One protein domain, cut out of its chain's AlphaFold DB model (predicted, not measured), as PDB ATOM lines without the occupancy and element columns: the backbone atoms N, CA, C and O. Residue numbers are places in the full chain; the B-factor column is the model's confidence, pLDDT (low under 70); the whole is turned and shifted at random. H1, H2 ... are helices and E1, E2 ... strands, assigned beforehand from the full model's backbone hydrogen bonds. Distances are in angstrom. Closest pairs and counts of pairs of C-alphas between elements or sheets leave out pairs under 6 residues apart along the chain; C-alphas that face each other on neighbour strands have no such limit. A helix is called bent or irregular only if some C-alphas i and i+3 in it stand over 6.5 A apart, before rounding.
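Overview. This is residues 3 to 33 and 47 to 137 of the 151 residues of an uncharacterized protein of Streptomyces sp. SID4921 (UniProt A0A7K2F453). A twisted sheet of six strands curls round one long helix, H2, while a shorter helix, H1, covers the E2 and E3 end of the same face. The opposite face bears no named helix, and the ends beside the cut, residues 30 to 33 and 47 to 49, reach away from the body. The printed part has 122 residues, with two named helices and six named strands in the order E1, H1, E2, E3, H2, E4, E5, E6. The sheet's order is E2, E3, E1, E4, E5, E6, all antiparallel, and the class is mixed, helices and strands. The whole is compact, with a radius of gyration of the C-alphas of 13.9 A and spans of 38 by 37 by 28 A.

Arrangement. E1, residues 3 to 11, is an inner strand. H1, residues 16 to 25, is on the sheet over E2, residues 66 to 74, and E3, residues 77 to 86, at a height over the sheet of 10.3 A. The closest C-alphas of H1 and E2 are those of Arg 23 and Leu 71, 7.4 A apart. E2 and E3 form a hairpin, with N 70 and O 81 at 2.8 A. E3 is antiparallel to E1, with N 6 and O 82 at 2.8 A, and bends by 53 degrees at residue 83. H2, residues 88 to 104, is on the same face as H1; the two are close but not clearly touching, with C-alphas 18 and 100 at 7.6 A, and run opposite ways at a shallow tilt of 28 degrees. E4, residues 109 to 116, is antiparallel to E1, with N 5 and O 113 at 3.0 A. E3, H2 and E4 make a split strand-helix-strand unit, two strands running the same way with E1 between them, and its crossover is right-handed. E4, E5, residues 123 to 128, and E6, residues 131 to 136, form a meander, each strand the antiparallel neighbour of the one before, in two hairpins; N 125 and O 112 are at 2.9 A, N 126 and O 133 at 2.8 A. The sheet curls round H2, and the closest C-alphas of H2 and E6 are those of Ala 102 and Leu 132, 5.2 A apart. Every O i to N i+4 pair of H1 is within hydrogen-bond range, and 9 of 13 in H2.

Along the chain. E1 begins at C-alpha 3, (-52.660, -10.951, -46.603), and measures 25.4 A. H1 measures 14.3 A, E2 23.6 A and E3 26.6 A. H2 begins at C-alpha 88, (-57.552, -5.573, -53.674), and measures 25.1 A; it is irregular, with C-alphas 89 and 92 7.0 A apart, and has a kink of 37 degrees near residue 95. E4 measures 21.7 A, and E6 ends at C-alpha 136, (-48.035, -19.414, -57.237).

Size, cuts and confidence. The C-alphas farthest apart, of Ala 33 and Leu 137, are 40.8 A apart. Residues 34 to 46 are not printed, and C-alphas 33 and 47 are 18.0 A apart across this cut, in the link from H1 to E2. Of the links printed whole none is long. Residues 47 to 65 hold no named element, but residues 58 to 59 pair with residues 66 to 67 of E2. The mean pLDDT of the printed part is 93.9; residues 30 to 33 and 47 to 49 of the model are under 70.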
ATOM      1  N   ALA A   3     -53.740 -10.852 -47.567       98.31
ATOM      2  CA  ALA A   3     -52.660 -10.951 -46.603       98.31
ATOM      3  C   ALA A   3     -51.356 -10.705 -47.357       98.31
ATOM      4  O   ALA A   3     -51.070 -11.421 -48.320       98.31
ATOM      5  N   VAL A   4     -50.594  -9.707 -46.925       98.56
ATOM      6  CA  VAL A   4     -49.259  -9.413 -47.445       98.56
ATOM      7  C   VAL A   4     -48.277  -9.598 -46.303       98.56
ATOM      8  O   VAL A   4     -48.357  -8.880 -45.309       98.56
ATOM      9  N   ASP A   5     -47.358 -10.550 -46.444       98.56
ATOM     10  CA  ASP A   5     -46.274 -10.776 -45.492       98.56
ATOM     11  C   ASP A   5     -44.934 -10.550 -46.204       98.56
ATOM     12  O   ASP A   5     -44.662 -11.155 -47.239       98.56
ATOM     13  N   LEU A   6     -44.078  -9.699 -45.645       98.81
ATOM     14  CA  LEU A   6     -42.751  -9.363 -46.155       98.81
ATOM     15  C   LEU A   6     -41.723  -9.580 -45.049       98.81
ATOM     16  O   LEU A   6     -41.915  -9.121 -43.921       98.81
ATOM     17  N   ALA A   7     -40.618 -10.244 -45.371       98.50
ATOM     18  CA  ALA A   7     -39.501 -10.447 -44.457       98.50
ATOM     19  C   ALA A   7     -38.202 -10.581 -45.260       98.50
ATOM     20  O   ALA A   7     -37.943 -11.608 -45.887       98.50
ATOM     21  N   LEU A   8     -37.381  -9.533 -45.254       98.62
ATOM     22  CA  LEU A   8     -36.156  -9.476 -46.048       98.62
ATOM     23  C   LEU A   8     -35.133  -8.503 -45.468       98.62
ATOM     24  O   LEU A   8     -35.439  -7.666 -44.620       98.62
ATOM     25  N   ASN A   9     -33.909  -8.595 -45.979       98.50
ATOM     26  CA  ASN A   9     -32.866  -7.613 -45.735       98.50
ATOM     27  C   ASN A   9     -32.625  -6.790 -47.001       98.50
ATOM     28  O   ASN A   9     -32.595  -7.343 -48.100       98.50
ATOM     29  N   LEU A  10     -32.393  -5.489 -46.844       98.44
ATOM     30  CA  LEU A  10     -31.956  -4.597 -47.914       98.44
ATOM     31  C   LEU A  10     -30.457  -4.326 -47.789       98.44
ATOM     32  O   LEU A  10     -29.919  -4.195 -46.684       98.44
ATOM     33  N   ARG A  11     -29.787  -4.176 -48.933       97.81
ATOM     34  CA  ARG A  11     -28.353  -3.858 -49.009       97.81
ATOM     35  C   ARG A  11     -28.047  -2.505 -48.361       97.81
ATOM     36  O   ARG A  11     -28.815  -1.559 -48.494       97.81
ATOM     37  N   ALA A  12     -26.868  -2.362 -47.750       97.12
ATOM     38  CA  ALA A  12     -26.396  -1.075 -47.217       97.12
ATOM     39  C   ALA A  12     -26.286   0.044 -48.268       97.12
ATOM     40  O   ALA A  12     -26.307   1.219 -47.908       97.12
ATOM     41  N   THR A  13     -26.171  -0.322 -49.546       96.75
ATOM     42  CA  THR A  13     -26.101   0.594 -50.691       96.75
ATOM     43  C   THR A  13     -27.470   1.026 -51.216       96.75
ATOM     44  O   THR A  13     -27.522   1.712 -52.237       96.75
ATOM     45  N   VAL A  14     -28.576   0.631 -50.568       97.19
ATOM     46  CA  VAL A  14     -29.910   1.122 -50.932       97.19
ATOM     47  C   VAL A  14     -29.925   2.663 -50.898       97.19
ATOM     48  O   VAL A  14     -29.420   3.251 -49.935       97.19
ATOM     49  N   PRO A  15     -30.450   3.338 -51.937       97.38
ATOM     50  CA  PRO A  15     -30.544   4.794 -51.944       97.38
ATOM     51  C   PRO A  15     -31.380   5.311 -50.769       97.38
ATOM     52  O   PRO A  15     -32.395   4.709 -50.423       97.38
ATOM     53  N   SER A  16     -30.998   6.449 -50.181       95.69
ATOM     54  CA  SER A  16     -31.745   7.037 -49.058       95.69
ATOM     55  C   SER A  16     -33.195   7.349 -49.423       95.69
ATOM     56  O   SER A  16     -34.075   7.068 -48.626       95.69
ATOM     57  N   ALA A  17     -33.447   7.811 -50.652       95.50
ATOM     58  CA  ALA A  17     -34.797   8.083 -51.143       95.50
ATOM     59  C   ALA A  17     -35.715   6.848 -51.080       95.50
ATOM     60  O   ALA A  17     -36.861   6.970 -50.672       95.50
ATOM     61  N   VAL A  18     -35.190   5.656 -51.392       96.12
ATOM     62  CA  VAL A  18     -35.941   4.391 -51.278       96.12
ATOM     63  C   VAL A  18     -36.222   4.065 -49.810       96.12
ATOM     64  O   VAL A  18     -37.306   3.621 -49.460       96.12
ATOM     65  N   VAL A  19     -35.256   4.300 -48.916       96.94
ATOM     66  CA  VAL A  19     -35.467   4.104 -47.471       96.94
ATOM     67  C   VAL A  19     -36.525   5.066 -46.928       96.94
ATOM     68  O   VAL A  19     -37.322   4.674 -46.078       96.94
ATOM     69  N   ASP A  20     -36.536   6.309 -47.398       95.31
ATOM     70  CA  ASP A  20     -37.483   7.329 -46.955       95.31
ATOM     71  C   ASP A  20     -38.901   7.050 -47.483       95.31
ATOM     72  O   ASP A  20     -39.857   7.133 -46.712       95.31
ATOM     73  N   GLU A  21     -39.031   6.599 -48.734       94.56
ATOM     74  CA  GLU A  21     -40.284   6.087 -49.310       94.56
ATOM     75  C   GLU A  21     -40.821   4.886 -48.513       94.56
ATOM     76  O   GLU A  21     -41.982   4.867 -48.101       94.56
ATOM     77  N   LEU A  22     -39.958   3.915 -48.186       96.31
ATOM     78  CA  LEU A  22     -40.337   2.778 -47.344       96.31
ATOM     79  C   LEU A  22     -40.792   3.224 -45.952       96.31
ATOM     80  O   LEU A  22     -41.799   2.732 -45.451       96.31
ATOM     81  N   ARG A  23     -40.085   4.164 -45.317       95.88
ATOM     82  CA  ARG A  23     -40.496   4.707 -44.013       95.88
ATOM     83  C   ARG A  23     -41.857   5.375 -44.076       95.88
ATOM     84  O   ARG A  23     -42.625   5.208 -43.131       95.88
ATOM     85  N   TRP A  24     -42.152   6.093 -45.155       94.69
ATOM     86  CA  TRP A  24     -43.461   6.696 -45.370       94.69
ATOM     87  C   TRP A  24     -44.555   5.631 -45.486       94.69
ATOM     88  O   TRP A  24     -45.512   5.677 -44.716       94.69
ATOM     89  N   HIS A  25     -44.370   4.601 -46.321       95.75
ATOM     90  CA  HIS A  25     -45.335   3.498 -46.402       95.75
ATOM     91  C   HIS A  25     -45.487   2.734 -45.086       95.75
ATOM     92  O   HIS A  25     -46.556   2.190 -44.829       95.75
ATOM     93  N   LEU A  26     -44.448   2.700 -44.249       95.94
ATOM     94  CA  LEU A  26     -44.482   2.101 -42.916       95.94
ATOM     95  C   LEU A  26     -45.092   3.023 -41.848       95.94
ATOM     96  O   LEU A  26     -45.242   2.573 -40.716       95.94
ATOM     97  N   GLY A  27     -45.423   4.281 -42.154       93.44
ATOM     98  CA  GLY A  27     -45.921   5.252 -41.169       93.44
ATOM     99  C   GLY A  27     -44.864   5.708 -40.156       93.44
ATOM    100  O   GLY A  27     -45.182   6.053 -39.024       93.44
ATOM    101  N   THR A  28     -43.585   5.648 -40.535       88.81
ATOM    102  CA  THR A  28     -42.422   5.982 -39.686       88.81
ATOM    103  C   THR A  28     -41.598   7.147 -40.242       88.81
ATOM    104  O   THR A  28     -40.469   7.389 -39.803       88.81
ATOM    105  N   ALA A  29     -42.127   7.870 -41.235       81.06
ATOM    106  CA  ALA A  29     -41.464   9.044 -41.782       81.06
ATOM    107  C   ALA A  29     -41.389  10.157 -40.723       81.06
ATOM    108  O   ALA A  29     -42.360  10.459 -40.026       81.06
ATOM    109  N   ALA A  30     -40.216  10.779 -40.594       58.62
ATOM    110  CA  ALA A  30     -40.008  11.862 -39.641       58.62
ATOM    111  C   ALA A  30     -40.927  13.048 -39.983       58.62
ATOM    112  O   ALA A  30     -40.837  13.603 -41.075       58.62
ATOM    113  N   GLY A  31     -41.792  13.435 -39.041       51.34
ATOM    114  CA  GLY A  31     -42.747  14.537 -39.206       51.34
ATOM    115  C   GLY A  31     -44.219  14.119 -39.185       51.34
ATOM    116  O   GLY A  31     -45.078  14.988 -39.061       51.34
ATOM    117  N   GLN A  32     -44.523  12.819 -39.223       50.19
ATOM    118  CA  GLN A  32     -45.857  12.325 -38.889       50.19
ATOM    119  C   GLN A  32     -45.981  12.332 -37.363       50.19
ATOM    120  O   GLN A  32     -45.364  11.519 -36.675       50.19
ATOM    121  N   ALA A  33     -46.681  13.337 -36.826       39.12
ATOM    122  CA  ALA A  33     -47.013  13.403 -35.408       39.12
ATOM    123  C   ALA A  33     -47.633  12.070 -34.970       39.12
ATOM    124  O   ALA A  33     -48.403  11.482 -35.730       39.12
ATOM    125  N   PRO A  47     -51.246  15.051 -51.486       53.75
ATOM    126  CA  PRO A  47     -52.004  15.780 -52.510       53.75
ATOM    127  C   PRO A  47     -52.231  14.990 -53.813       53.75
ATOM    128  O   PRO A  47     -53.206  15.271 -54.513       53.75
ATOM    129  N   ASP A  48     -51.393  13.992 -54.106       65.94
ATOM    130  CA  ASP A  48     -51.525  13.097 -55.258       65.94
ATOM    131  C   ASP A  48     -52.419  11.860 -55.004       65.94
ATOM    132  O   ASP A  48     -52.564  11.004 -55.877       65.94
ATOM    133  N   GLY A  49     -53.051  11.745 -53.830       68.88
ATOM    134  CA  GLY A  49     -53.915  10.614 -53.469       68.88
ATOM    135  C   GLY A  49     -53.165   9.382 -52.958       68.88
ATOM    136  O   GLY A  49     -53.783   8.344 -52.730       68.88
ATOM    137  N   ALA A  50     -51.845   9.474 -52.778       79.25
ATOM    138  CA  ALA A  50     -51.035   8.382 -52.255       79.25
ATOM    139  C   ALA A  50     -51.234   8.230 -50.737       79.25
ATOM    140  O   ALA A  50     -51.278   9.217 -49.998       79.25
ATOM    141  N   PHE A  51     -51.308   6.985 -50.264       87.50
ATOM    142  CA  PHE A  51     -51.427   6.655 -48.841       87.50
ATOM    143  C   PHE A  51     -50.447   5.541 -48.416       87.50
ATOM    144  O   PHE A  51     -50.032   4.714 -49.238       87.50
ATOM    145  N   PRO A  52     -50.057   5.487 -47.128       94.06
ATOM    146  CA  PRO A  52     -49.183   4.438 -46.619       94.06
ATOM    147  C   PRO A  52     -49.826   3.044 -46.705       94.06
ATOM    148  O   PRO A  52     -50.909   2.821 -46.174       94.06
ATOM    149  N   LEU A  53     -49.132   2.077 -47.318       95.81
ATOM    150  CA  LEU A  53     -49.657   0.720 -47.551       95.81
ATOM    151  C   LEU A  53     -49.244  -0.288 -46.472       95.81
ATOM    152  O   LEU A  53     -49.797  -1.381 -46.401       95.81
ATOM    153  N   LEU A  54     -48.241   0.054 -45.659       97.19
ATOM    154  CA  LEU A  54     -47.621  -0.830 -44.670       97.19
ATOM    155  C   LEU A  54     -47.628  -0.223 -43.252       97.19
ATOM    156  O   LEU A  54     -46.831  -0.606 -42.388       97.19
ATOM    157  N   ALA A  55     -48.501   0.758 -43.015       96.50
ATOM    158  CA  ALA A  55     -48.524   1.560 -41.795       96.50
ATOM    159  C   ALA A  55     -49.499   1.045 -40.732       96.50
ATOM    160  O   ALA A  55     -49.387   1.451 -39.576       96.50
ATOM    161  N   GLU A  56     -50.410   0.127 -41.066       94.88
ATOM    162  CA  GLU A  56     -51.361  -0.374 -40.075       94.88
ATOM    163  C   GLU A  56     -50.653  -1.171 -38.974       94.88
ATOM    164  O   GLU A  56     -49.650  -1.864 -39.202       94.88
ATOM    165  N   ARG A  57     -51.175  -1.046 -37.751       95.94
ATOM    166  CA  ARG A  57     -50.658  -1.680 -36.535       95.94
ATOM    167  C   ARG A  57     -51.807  -2.218 -35.695       95.94
ATOM    168  O   ARG A  57     -52.902  -1.666 -35.693       95.94
ATOM    169  N   GLY A  58     -51.519  -3.257 -34.914       95.88
ATOM    170  CA  GLY A  58     -52.480  -3.854 -33.985       95.88
ATOM    171  C   GLY A  58     -53.089  -5.154 -34.510       95.88
ATOM    172  O   GLY A  58     -52.506  -5.790 -35.385       95.88
ATOM    173  N   PRO A  59     -54.205  -5.626 -33.931       97.69
ATOM    174  CA  PRO A  59     -54.828  -6.885 -34.330       97.69
ATOM    175  C   PRO A  59     -55.310  -6.858 -35.784       97.69
ATOM    176  O   PRO A  59     -56.028  -5.946 -36.181       97.69
ATOM    177  N   ALA A  60     -54.959  -7.887 -36.551       96.62
ATOM    178  CA  ALA A  60     -55.483  -8.077 -37.899       96.62
ATOM    179  C   ALA A  60     -56.947  -8.541 -37.846       96.62
ATOM    180  O   ALA A  60     -57.294  -9.397 -37.023       96.62
ATOM    181  N   TRP A  61     -57.802  -8.034 -38.737       94.94
ATOM    182  CA  TRP A  61     -59.223  -8.385 -38.740       94.94
ATOM    183  C   TRP A  61     -59.464  -9.743 -39.412       94.94
ATOM    184  O   TRP A  61     -60.097 -10.637 -38.849       94.94
ATOM    185  N   ARG A  62     -58.976  -9.918 -40.635       95.19
ATOM    186  CA  ARG A  62     -59.259 -11.056 -41.520       95.19
ATOM    187  C   ARG A  62     -58.193 -12.141 -41.488       95.19
ATOM    188  O   ARG A  62     -58.527 -13.307 -41.672       95.19
ATOM    189  N   ILE A  63     -56.927 -11.783 -41.285       95.25
ATOM    190  CA  ILE A  63     -55.803 -12.729 -41.414       95.25
ATOM    191  C   ILE A  63     -55.297 -13.263 -40.064       95.25
ATOM    192  O   ILE A  63     -54.363 -14.069 -40.043       95.25
ATOM    193  N   GLY A  64     -55.911 -12.827 -38.955       94.38
ATOM    194  CA  GLY A  64     -55.543 -13.174 -37.577       94.38
ATOM    195  C   GLY A  64     -54.154 -12.663 -37.172       94.38
ATOM    196  O   GLY A  64     -53.364 -12.253 -38.014       94.38
ATOM    197  N   GLY A  65     -53.811 -12.693 -35.882       96.62
ATOM    198  CA  GLY A  65     -52.512 -12.205 -35.391       96.62
ATOM    199  C   GLY A  65     -52.387 -10.675 -35.412       96.62
ATOM    200  O   GLY A  65     -53.379  -9.977 -35.219       96.62
ATOM    201  N   LEU A  66     -51.170 -10.160 -35.616       97.44
ATOM    202  CA  LEU A  66     -50.867  -8.723 -35.598       97.44
ATOM    203  C   LEU A  66     -50.449  -8.203 -36.978       97.44
ATOM    204  O   LEU A  66     -49.770  -8.910 -37.731       97.44
ATOM    205  N   LEU A  67     -50.838  -6.963 -37.258       98.38
ATOM    206  CA  LEU A  67     -50.311  -6.118 -38.318       98.38
ATOM    207  C   LEU A  67     -49.061  -5.409 -37.801       98.38
ATOM    208  O   LEU A  67     -49.064  -4.831 -36.708       98.38
ATOM    209  N   VAL A  68     -47.983  -5.506 -38.572       97.00
ATOM    210  CA  VAL A  68     -46.671  -4.951 -38.221       97.00
ATOM    211  C   VAL A  68     -46.014  -4.328 -39.445       97.00
ATOM    212  O   VAL A  68     -46.288  -4.717 -40.580       97.00
ATOM    213  N   GLY A  69     -45.121  -3.375 -39.207       97.25
ATOM    214  CA  GLY A  69     -44.303  -2.732 -40.227       97.25
ATOM    215  C   GLY A  69     -43.058  -2.158 -39.564       97.25
ATOM    216  O   GLY A  69     -43.120  -1.163 -38.855       97.25
ATOM    217  N   GLU A  70     -41.922  -2.808 -39.752       97.62
ATOM    218  CA  GLU A  70     -40.697  -2.497 -39.025       97.62
ATOM    219  C   GLU A  70     -39.519  -2.467 -39.989       97.62
ATOM    220  O   GLU A  70     -39.278  -3.435 -40.710       97.62
ATOM    221  N   LEU A  71     -38.762  -1.369 -39.970       98.06
ATOM    222  CA  LEU A  71     -37.538  -1.201 -40.745       98.06
ATOM    223  C   LEU A  71     -36.410  -0.757 -39.820       98.06
ATOM    224  O   LEU A  71     -36.393   0.370 -39.327       98.06
ATOM    225  N   HIS A  72     -35.432  -1.635 -39.621       97.50
ATOM    226  CA  HIS A  72     -34.329  -1.407 -38.692       97.50
ATOM    227  C   HIS A  72     -32.997  -1.358 -39.418       97.50
ATOM    228  O   HIS A  72     -32.714  -2.169 -40.300       97.50
ATOM    229  N   ARG A  73     -32.142  -0.409 -39.029       96.88
ATOM    230  CA  ARG A  73     -30.764  -0.355 -39.522       96.88
ATOM    231  C   ARG A  73     -29.957  -1.492 -38.900       96.88
ATOM    232  O   ARG A  73     -30.004  -1.703 -37.693       96.88
ATOM    233  N   THR A  74     -29.159  -2.173 -39.710       96.44
ATOM    234  CA  THR A  74     -28.221  -3.214 -39.271       96.44
ATOM    235  C   THR A  74     -26.791  -2.862 -39.690       96.44
ATOM    236  O   THR A  74     -26.554  -1.883 -40.406       96.44
ATOM    237  N   ALA A  75     -25.818  -3.674 -39.268       94.38
ATOM    238  CA  ALA A  75     -24.425  -3.523 -39.694       94.38
ATOM    239  C   ALA A  75     -24.237  -3.711 -41.216       94.38
ATOM    240  O   ALA A  75     -23.337  -3.113 -41.797       94.38
ATOM    241  N   CYS A  76     -25.100  -4.505 -41.860       92.44
ATOM    242  CA  CYS A  76     -24.975  -4.885 -43.273       92.44
ATOM    243  C   CYS A  76     -25.999  -4.196 -44.193       92.44
ATOM    244  O   CYS A  76     -25.987  -4.420 -45.404       92.44
ATOM    245  N   GLY A  77     -26.873  -3.351 -43.642       97.19
ATOM    246  CA  GLY A  77     -27.917  -2.663 -44.395       97.19
ATOM    247  C   GLY A  77     -29.152  -2.435 -43.548       97.19
ATOM    248  O   GLY A  77     -29.065  -1.772 -42.516       97.19
ATOM    249  N   TRP A  78     -30.288  -2.971 -43.983       98.56
ATOM    250  CA  TRP A  78     -31.565  -2.825 -43.287       98.56
ATOM    251  C   TRP A  78     -32.282  -4.163 -43.181       98.56
ATOM    252  O   TRP A  78     -32.164  -4.985 -44.083       98.56
ATOM    253  N   ALA A  79     -33.028  -4.363 -42.103       98.50
ATOM    254  CA  ALA A  79     -33.940  -5.486 -41.931       98.50
ATOM    255  C   ALA A  79     -35.376  -4.960 -41.970       98.50
ATOM    256  O   ALA A  79     -35.699  -4.030 -41.228       98.50
ATOM    257  N   LEU A  80     -36.205  -5.538 -42.837       98.56
ATOM    258  CA  LEU A  80     -37.610  -5.189 -43.015       98.56
ATOM    259  C   LEU A  80     -38.488  -6.385 -42.646       98.56
ATOM    260  O   LEU A  80     -38.260  -7.508 -43.098       98.56
ATOM    261  N   THR A  81     -39.526  -6.133 -41.859       98.62
ATOM    262  CA  THR A  81     -40.647  -7.058 -41.681       98.62
ATOM    263  C   THR A  81     -41.948  -6.280 -41.752       98.62
ATOM    264  O   THR A  81     -42.109  -5.291 -41.043       98.62
ATOM    265  N   ALA A  82     -42.879  -6.722 -42.590       98.44
ATOM    266  CA  ALA A  82     -44.212  -6.143 -42.666       98.44
ATOM    267  C   ALA A  82     -45.264  -7.240 -42.817       98.44
ATOM    268  O   ALA A  82     -45.042  -8.233 -43.503       98.44
ATOM    269  N   ARG A  83     -46.409  -7.059 -42.166       98.31
ATOM    270  CA  ARG A  83     -47.572  -7.939 -42.257       98.31
ATOM    271  C   ARG A  83     -48.826  -7.095 -42.265       98.31
ATOM    272  O   ARG A  83     -49.059  -6.373 -41.298       98.31
ATOM    273  N   GLN A  84     -49.579  -7.158 -43.353       98.31
ATOM    274  CA  GLN A  84     -50.612  -6.175 -43.666       98.31
ATOM    275  C   GLN A  84     -51.857  -6.824 -44.271       98.31
ATOM    276  O   GLN A  84     -51.783  -7.884 -44.903       98.31
ATOM    277  N   GLU A  85     -52.996  -6.158 -44.084       98.12
ATOM    278  CA  GLU A  85     -54.234  -6.411 -44.817       98.12
ATOM    279  C   GLU A  85     -54.371  -5.354 -45.907       98.12
ATOM    280  O   GLU A  85     -54.649  -4.197 -45.631       98.12
ATOM    281  N   VAL A  86     -54.161  -5.748 -47.159       96.38
ATOM    282  CA  VAL A  86     -54.179  -4.810 -48.287       96.38
ATOM    283  C   VAL A  86     -55.473  -4.979 -49.076       96.38
ATOM    284  O   VAL A  86     -55.880  -6.096 -49.420       96.38
ATOM    285  N   HIS A  87     -56.165  -3.878 -49.359       94.69
ATOM    286  CA  HIS A  87     -57.338  -3.899 -50.226       94.69
ATOM    287  C   HIS A  87     -56.951  -4.321 -51.651       94.69
ATOM    288  O   HIS A  87     -55.870  -4.012 -52.137       94.69
ATOM    289  N   ALA A  88     -57.842  -5.047 -52.335       94.50
ATOM    290  CA  ALA A  88     -57.552  -5.573 -53.674       94.50
ATOM    291  C   ALA A  88     -57.253  -4.451 -54.686       94.50
ATOM    292  O   ALA A  88     -56.420  -4.627 -55.567       94.50
ATOM    293  N   GLU A  89     -57.911  -3.303 -54.522       93.81
ATOM    294  CA  GLU A  89     -57.710  -2.104 -55.342       93.81
ATOM    295  C   GLU A  89     -56.340  -1.445 -55.137       93.81
ATOM    296  O   GLU A  89     -55.858  -0.783 -56.045       93.81
ATOM    297  N   CYS A  90     -55.680  -1.688 -54.001       93.38
ATOM    298  CA  CYS A  90     -54.374  -1.115 -53.663       93.38
ATOM    299  C   CYS A  90     -53.201  -2.021 -54.069       93.38
ATOM    300  O   CYS A  90     -52.043  -1.683 -53.832       93.38
ATOM    301  N   LEU A  91     -53.460  -3.206 -54.639       94.06
ATOM    302  CA  LEU A  91     -52.387  -4.135 -55.014       94.06
ATOM    303  C   LEU A  91     -51.489  -3.580 -56.123       94.06
ATOM    304  O   LEU A  91     -50.286  -3.823 -56.092       94.06
ATOM    305  N   SER A  92     -52.047  -2.812 -57.062       93.69
ATOM    306  CA  SER A  92     -51.260  -2.153 -58.110       93.69
ATOM    307  C   SER A  92     -50.314  -1.093 -57.551       93.69
ATOM    308  O   SER A  92     -49.239  -0.892 -58.104       93.69
ATOM    309  N   ASP A  93     -50.684  -0.447 -56.443       94.38
ATOM    310  CA  ASP A  93     -49.842   0.554 -55.778       94.38
ATOM    311  C   ASP A  93     -48.752  -0.107 -54.923       94.38
ATOM    312  O   ASP A  93     -47.698   0.473 -54.670       94.38
ATOM    313  N   LEU A  94     -48.977  -1.359 -54.507       95.88
ATOM    314  CA  LEU A  94     -47.988  -2.172 -53.807       95.88
ATOM    315  C   LEU A  94     -46.895  -2.697 -54.755       95.88
ATOM    316  O   LEU A  94     -45.749  -2.839 -54.331       95.88
ATOM    317  N   ASP A  95     -47.215  -2.972 -56.024       96.31
ATOM    318  CA  ASP A  95     -46.281  -3.559 -56.999       96.31
ATOM    319  C   ASP A  95     -44.948  -2.793 -57.132       96.31
ATOM    320  O   ASP A  95     -43.895  -3.426 -56.978       96.31
ATOM    321  N   PRO A  96     -44.926  -1.455 -57.317       96.19
ATOM    322  CA  PRO A  96     -43.680  -0.689 -57.377       96.19
ATOM    323  C   PRO A  96     -42.806  -0.848 -56.129       96.19
ATOM    324  O   PRO A  96     -41.581  -0.950 -56.236       96.19
ATOM    325  N   ILE A  97     -43.423  -0.929 -54.945       97.31
ATOM    326  CA  ILE A  97     -42.712  -1.130 -53.678       97.31
ATOM    327  C   ILE A  97     -42.062  -2.513 -53.675       97.31
ATOM    328  O   ILE A  97     -40.883  -2.642 -53.351       97.31
ATOM    329  N   LEU A  98     -42.792  -3.557 -54.074       98.31
ATOM    330  CA  LEU A  98     -42.258  -4.922 -54.130       98.31
ATOM    331  C   LEU A  98     -41.102  -5.041 -55.130       98.31
ATOM    332  O   LEU A  98     -40.106  -5.713 -54.846       98.31
ATOM    333  N   GLU A  99     -41.193  -4.360 -56.274       98.25
ATOM    334  CA  GLU A  99     -40.103  -4.286 -57.244       98.25
ATOM    335  C   GLU A  99     -38.870  -3.583 -56.671       98.25
ATOM    336  O   GLU A  99     -37.748  -4.067 -56.848       98.25
ATOM    337  N   GLN A 100     -39.049  -2.462 -55.962       97.62
ATOM    338  CA  GLN A 100     -37.949  -1.783 -55.272       97.62
ATOM    339  C   GLN A 100     -37.317  -2.680 -54.202       97.62
ATOM    340  O   GLN A 100     -36.087  -2.754 -54.107       97.62
ATOM    341  N   LEU A 101     -38.140  -3.385 -53.422       98.25
ATOM    342  CA  LEU A 101     -37.687  -4.313 -52.391       98.25
ATOM    343  C   LEU A 101     -36.835  -5.430 -52.989       98.25
ATOM    344  O   LEU A 101     -35.713  -5.628 -52.528       98.25
ATOM    345  N   ALA A 102     -37.299  -6.102 -54.047       98.44
ATOM    346  CA  ALA A 102     -36.508  -7.122 -54.736       98.44
ATOM    347  C   ALA A 102     -35.217  -6.526 -55.314       98.44
ATOM    348  O   ALA A 102     -34.126  -7.034 -55.057       98.44
ATOM    349  N   ARG A 103     -35.310  -5.380 -56.003       98.38
ATOM    350  CA  ARG A 103     -34.158  -4.687 -56.595       98.38
ATOM    351  C   ARG A 103     -33.084  -4.358 -55.578       98.38
ATOM    352  O   ARG A 103     -31.904  -4.462 -55.901       98.38
ATOM    353  N   HIS A 104     -33.445  -3.949 -54.367       98.19
ATOM    354  CA  HIS A 104     -32.493  -3.550 -53.328       98.19
ATOM    355  C   HIS A 104     -32.245  -4.617 -52.257       98.19
ATOM    356  O   HIS A 104     -31.417  -4.392 -51.366       98.19
ATOM    357  N   SER A 105     -32.864  -5.788 -52.393       97.94
ATOM    358  CA  SER A 105     -32.699  -6.917 -51.486       97.94
ATOM    359  C   SER A 105     -31.242  -7.383 -51.418       97.94
ATOM    360  O   SER A 105     -30.508  -7.394 -52.409       97.94
ATOM    361  N   SER A 106     -30.807  -7.753 -50.216       97.38
ATOM    362  CA  SER A 106     -29.650  -8.627 -49.983       97.38
ATOM    363  C   SER A 106     -30.071 -10.070 -49.686       97.38
ATOM    364  O   SER A 106     -29.212 -10.936 -49.545       97.38
ATOM    365  N   THR A 107     -31.373 -10.322 -49.538       97.50
ATOM    366  CA  THR A 107     -31.953 -11.660 -49.421       97.50
ATOM    367  C   THR A 107     -32.253 -12.189 -50.825       97.50
ATOM    368  O   THR A 107     -33.107 -11.637 -51.516       97.50
ATOM    369  N   GLU A 108     -31.566 -13.251 -51.242       97.19
ATOM    370  CA  GLU A 108     -31.925 -14.036 -52.434       97.19
ATOM    371  C   GLU A 108     -32.948 -15.116 -52.056       97.19
ATOM    372  O   GLU A 108     -32.881 -15.687 -50.963       97.19
ATOM    373  N   GLY A 109     -33.883 -15.414 -52.957       98.06
ATOM    374  CA  GLY A 109     -34.980 -16.348 -52.704       98.06
ATOM    375  C   GLY A 109     -36.233 -15.657 -52.160       98.06
ATOM    376  O   GLY A 109     -36.521 -14.514 -52.505       98.06
ATOM    377  N   VAL A 110     -37.024 -16.365 -51.347       98.44
ATOM    378  CA  VAL A 110     -38.326 -15.871 -50.860       98.44
ATOM    379  C   VAL A 110     -38.138 -14.667 -49.933       98.44
ATOM    380  O   VAL A 110     -37.481 -14.772 -48.900       98.44
ATOM    381  N   ILE A 111     -38.754 -13.543 -50.293       98.50
ATOM    382  CA  ILE A 111     -38.756 -12.281 -49.534       98.50
ATOM    383  C   ILE A 111     -40.133 -11.936 -48.953       98.50
ATOM    384  O   ILE A 111     -40.268 -10.981 -48.186       98.50
ATOM    385  N   GLY A 112     -41.163 -12.701 -49.315       98.50
ATOM    386  CA  GLY A 112     -42.519 -12.504 -48.829       98.50
ATOM    387  C   GLY A 112     -43.542 -13.397 -49.516       98.50
ATOM    388  O   GLY A 112     -43.200 -14.292 -50.293       98.50
ATOM    389  N   GLN A 113     -44.810 -13.138 -49.229       98.50
ATOM    390  CA  GLN A 113     -45.949 -13.820 -49.823       98.50
ATOM    391  C   GLN A 113     -47.176 -12.912 -49.869       98.50
ATOM    392  O   GLN A 113     -47.347 -12.022 -49.032       98.50
ATOM    393  N   ILE A 114     -48.049 -13.182 -50.835       98.12
ATOM    394  CA  ILE A 114     -49.354 -12.543 -50.976       98.12
ATOM    395  C   ILE A 114     -50.405 -13.630 -51.151       98.12
ATOM    396  O   ILE A 114     -50.219 -14.582 -51.905       98.12
ATOM    397  N   ARG A 115     -51.536 -13.495 -50.464       97.25
ATOM    398  CA  ARG A 115     -52.684 -14.389 -50.651       97.25
ATOM    399  C   ARG A 115     -53.988 -13.650 -50.453       97.25
ATOM    400  O   ARG A 115     -54.063 -12.730 -49.638       97.25
ATOM    401  N   PHE A 116     -55.035 -14.086 -51.139       97.06
ATOM    402  CA  PHE A 116     -56.377 -13.665 -50.770       97.06
ATOM    403  C   PHE A 116     -56.692 -14.179 -49.358       97.06
ATOM    404  O   PHE A 116     -56.266 -15.272 -48.976       97.06
ATOM    405  N   TYR A 117     -57.381 -13.380 -48.540       94.88
ATOM    406  CA  TYR A 117     -57.513 -13.704 -47.114       94.88
ATOM    407  C   TYR A 117     -58.286 -15.010 -46.849       94.88
ATOM    408  O   TYR A 117     -57.981 -15.674 -45.857       94.88
ATOM    409  N   GLU A 118     -59.225 -15.379 -47.730       95.06
ATOM    410  CA  GLU A 118     -60.007 -16.629 -47.658       95.06
ATOM    411  C   GLU A 118     -59.278 -17.826 -48.276       95.06
ATOM    412  O   GLU A 118     -59.670 -18.966 -48.038       95.06
ATOM    413  N   ASP A 119     -58.192 -17.584 -49.013       93.69
ATOM    414  CA  ASP A 119     -57.392 -18.643 -49.612       93.69
ATOM    415  C   ASP A 119     -56.296 -19.115 -48.653       93.69
ATOM    416  O   ASP A 119     -55.672 -18.346 -47.909       93.69
ATOM    417  N   HIS A 120     -56.017 -20.417 -48.716       88.94
ATOM    418  CA  HIS A 120     -54.946 -21.057 -47.950       88.94
ATOM    419  C   HIS A 120     -53.618 -21.142 -48.713       88.94
ATOM    420  O   HIS A 120     -52.595 -21.467 -48.114       88.94
ATOM    421  N   VAL A 121     -53.623 -20.874 -50.022       94.00
ATOM    422  CA  VAL A 121     -52.457 -21.044 -50.897       94.00
ATOM    423  C   VAL A 121     -51.927 -19.669 -51.303       94.00
ATOM    424  O   VAL A 121     -52.646 -18.929 -51.972       94.00
ATOM    425  N   PRO A 122     -50.696 -19.304 -50.909       96.44
ATOM    426  CA  PRO A 122     -50.112 -18.030 -51.287       96.44
ATOM    427  C   PRO A 122     -49.394 -18.070 -52.636       96.44
ATOM    428  O   PRO A 122     -48.929 -19.109 -53.114       96.44
ATOM    429  N   GLU A 123     -49.240 -16.884 -53.204       97.62
ATOM    430  CA  GLU A 123     -48.201 -16.563 -54.168       97.62
ATOM    431  C   GLU A 123     -46.950 -16.111 -53.407       97.62
ATOM    432  O   GLU A 123     -47.008 -15.215 -52.564       97.62
ATOM    433  N   LEU A 124     -45.811 -16.746 -53.679       98.50
ATOM    434  CA  LEU A 124     -44.532 -16.346 -53.103       98.50
ATOM    435  C   LEU A 124     -43.930 -15.187 -53.889       98.50
ATOM    436  O   LEU A 124     -43.945 -15.184 -55.120       98.50
ATOM    437  N   LEU A 125     -43.344 -14.248 -53.154       98.62
ATOM    438  CA  LEU A 125     -42.527 -13.166 -53.681       98.62
ATOM    439  C   LEU A 125     -41.060 -13.566 -53.539       98.62
ATOM    440  O   LEU A 125     -40.587 -13.814 -52.427       98.62
ATOM    441  N   ILE A 126     -40.346 -13.641 -54.653       98.62
ATOM    442  CA  ILE A 126     -38.969 -14.123 -54.721       98.62
ATOM    443  C   ILE A 126     -38.095 -13.010 -55.289       98.62
ATOM    444  O   ILE A 126     -38.412 -12.431 -56.324       98.62
ATOM    445  N   SER A 127     -36.994 -12.706 -54.611       98.25
ATOM    446  CA  SER A 127     -35.922 -11.881 -55.156       98.25
ATOM    447  C   SER A 127     -34.915 -12.787 -55.853       98.25
ATOM    448  O   SER A 127     -34.258 -13.589 -55.189       98.25
ATOM    449  N   GLU A 128     -34.779 -12.634 -57.168       97.62
ATOM    450  CA  GLU A 128     -33.770 -13.323 -57.974       97.62
ATOM    451  C   GLU A 128     -32.878 -12.296 -58.664       97.62
ATOM    452  O   GLU A 128     -33.296 -11.615 -59.604       97.62
ATOM    453  N   SER A 129     -31.636 -12.150 -58.192       95.62
ATOM    454  CA  SER A 129     -30.658 -11.213 -58.773       95.62
ATOM    455  C   SER A 129     -31.193  -9.777 -58.924       95.62
ATOM    456  O   SER A 129     -30.922  -9.092 -59.914       95.62
ATOM    457  N   GLY A 130     -31.974  -9.311 -57.947       95.81
ATOM    458  CA  GLY A 130     -32.592  -7.982 -57.962       95.81
ATOM    459  C   GLY A 130     -33.864  -7.860 -58.812       95.81
ATOM    460  O   GLY A 130     -34.316  -6.745 -59.067       95.81
ATOM    461  N   THR A 131     -34.436  -8.975 -59.265       97.94
ATOM    462  CA  THR A 131     -35.716  -9.020 -59.983       97.94
ATOM    463  C   THR A 131     -36.774  -9.673 -59.104       97.94
ATOM    464  O   THR A 131     -36.505 -10.693 -58.469       97.94
ATOM    465  N   LEU A 132     -37.975  -9.092 -59.064       98.56
ATOM    466  CA  LEU A 132     -39.123  -9.706 -58.403       98.56
ATOM    467  C   LEU A 132     -39.697 -10.810 -59.296       98.56
ATOM    468  O   LEU A 132     -40.141 -10.546 -60.412       98.56
ATOM    469  N   VAL A 133     -39.732 -12.030 -58.778       98.38
ATOM    470  CA  VAL A 133     -40.418 -13.171 -59.381       98.38
ATOM    471  C   VAL A 133     -41.573 -13.571 -58.475       98.38
ATOM    472  O   VAL A 133     -41.424 -13.693 -57.260       98.38
ATOM    473  N   ARG A 134     -42.741 -13.776 -59.078       97.81
ATOM    474  CA  ARG A 134     -43.942 -14.246 -58.394       97.81
ATOM    475  C   ARG A 134     -44.177 -15.714 -58.722       97.81
ATOM    476  O   ARG A 134     -44.175 -16.098 -59.891       97.81
ATOM    477  N   MET A 135     -44.362 -16.540 -57.696       97.19
ATOM    478  CA  MET A 135     -44.562 -17.979 -57.859       97.19
ATOM    479  C   MET A 135     -45.794 -18.446 -57.091       97.19
ATOM    480  O   MET A 135     -45.775 -18.551 -55.865       97.19
ATOM    481  N   ALA A 136     -46.858 -18.786 -57.819       93.88
ATOM    482  CA  ALA A 136     -48.035 -19.414 -57.237       93.88
ATOM    483  C   ALA A 136     -47.693 -20.818 -56.724       93.88
ATOM    484  O   ALA A 136     -47.235 -21.678 -57.488       93.88
ATOM    485  N   LEU A 137     -47.942 -21.068 -55.439       90.19
ATOM    486  CA  LEU A 137     -47.870 -22.422 -54.908       90.19
ATOM    487  C   LEU A 137     -49.056 -23.244 -55.410       90.19
ATOM    488  O   LEU A 137     -50.133 -22.727 -55.703       90.19
TER     489      LEU A 137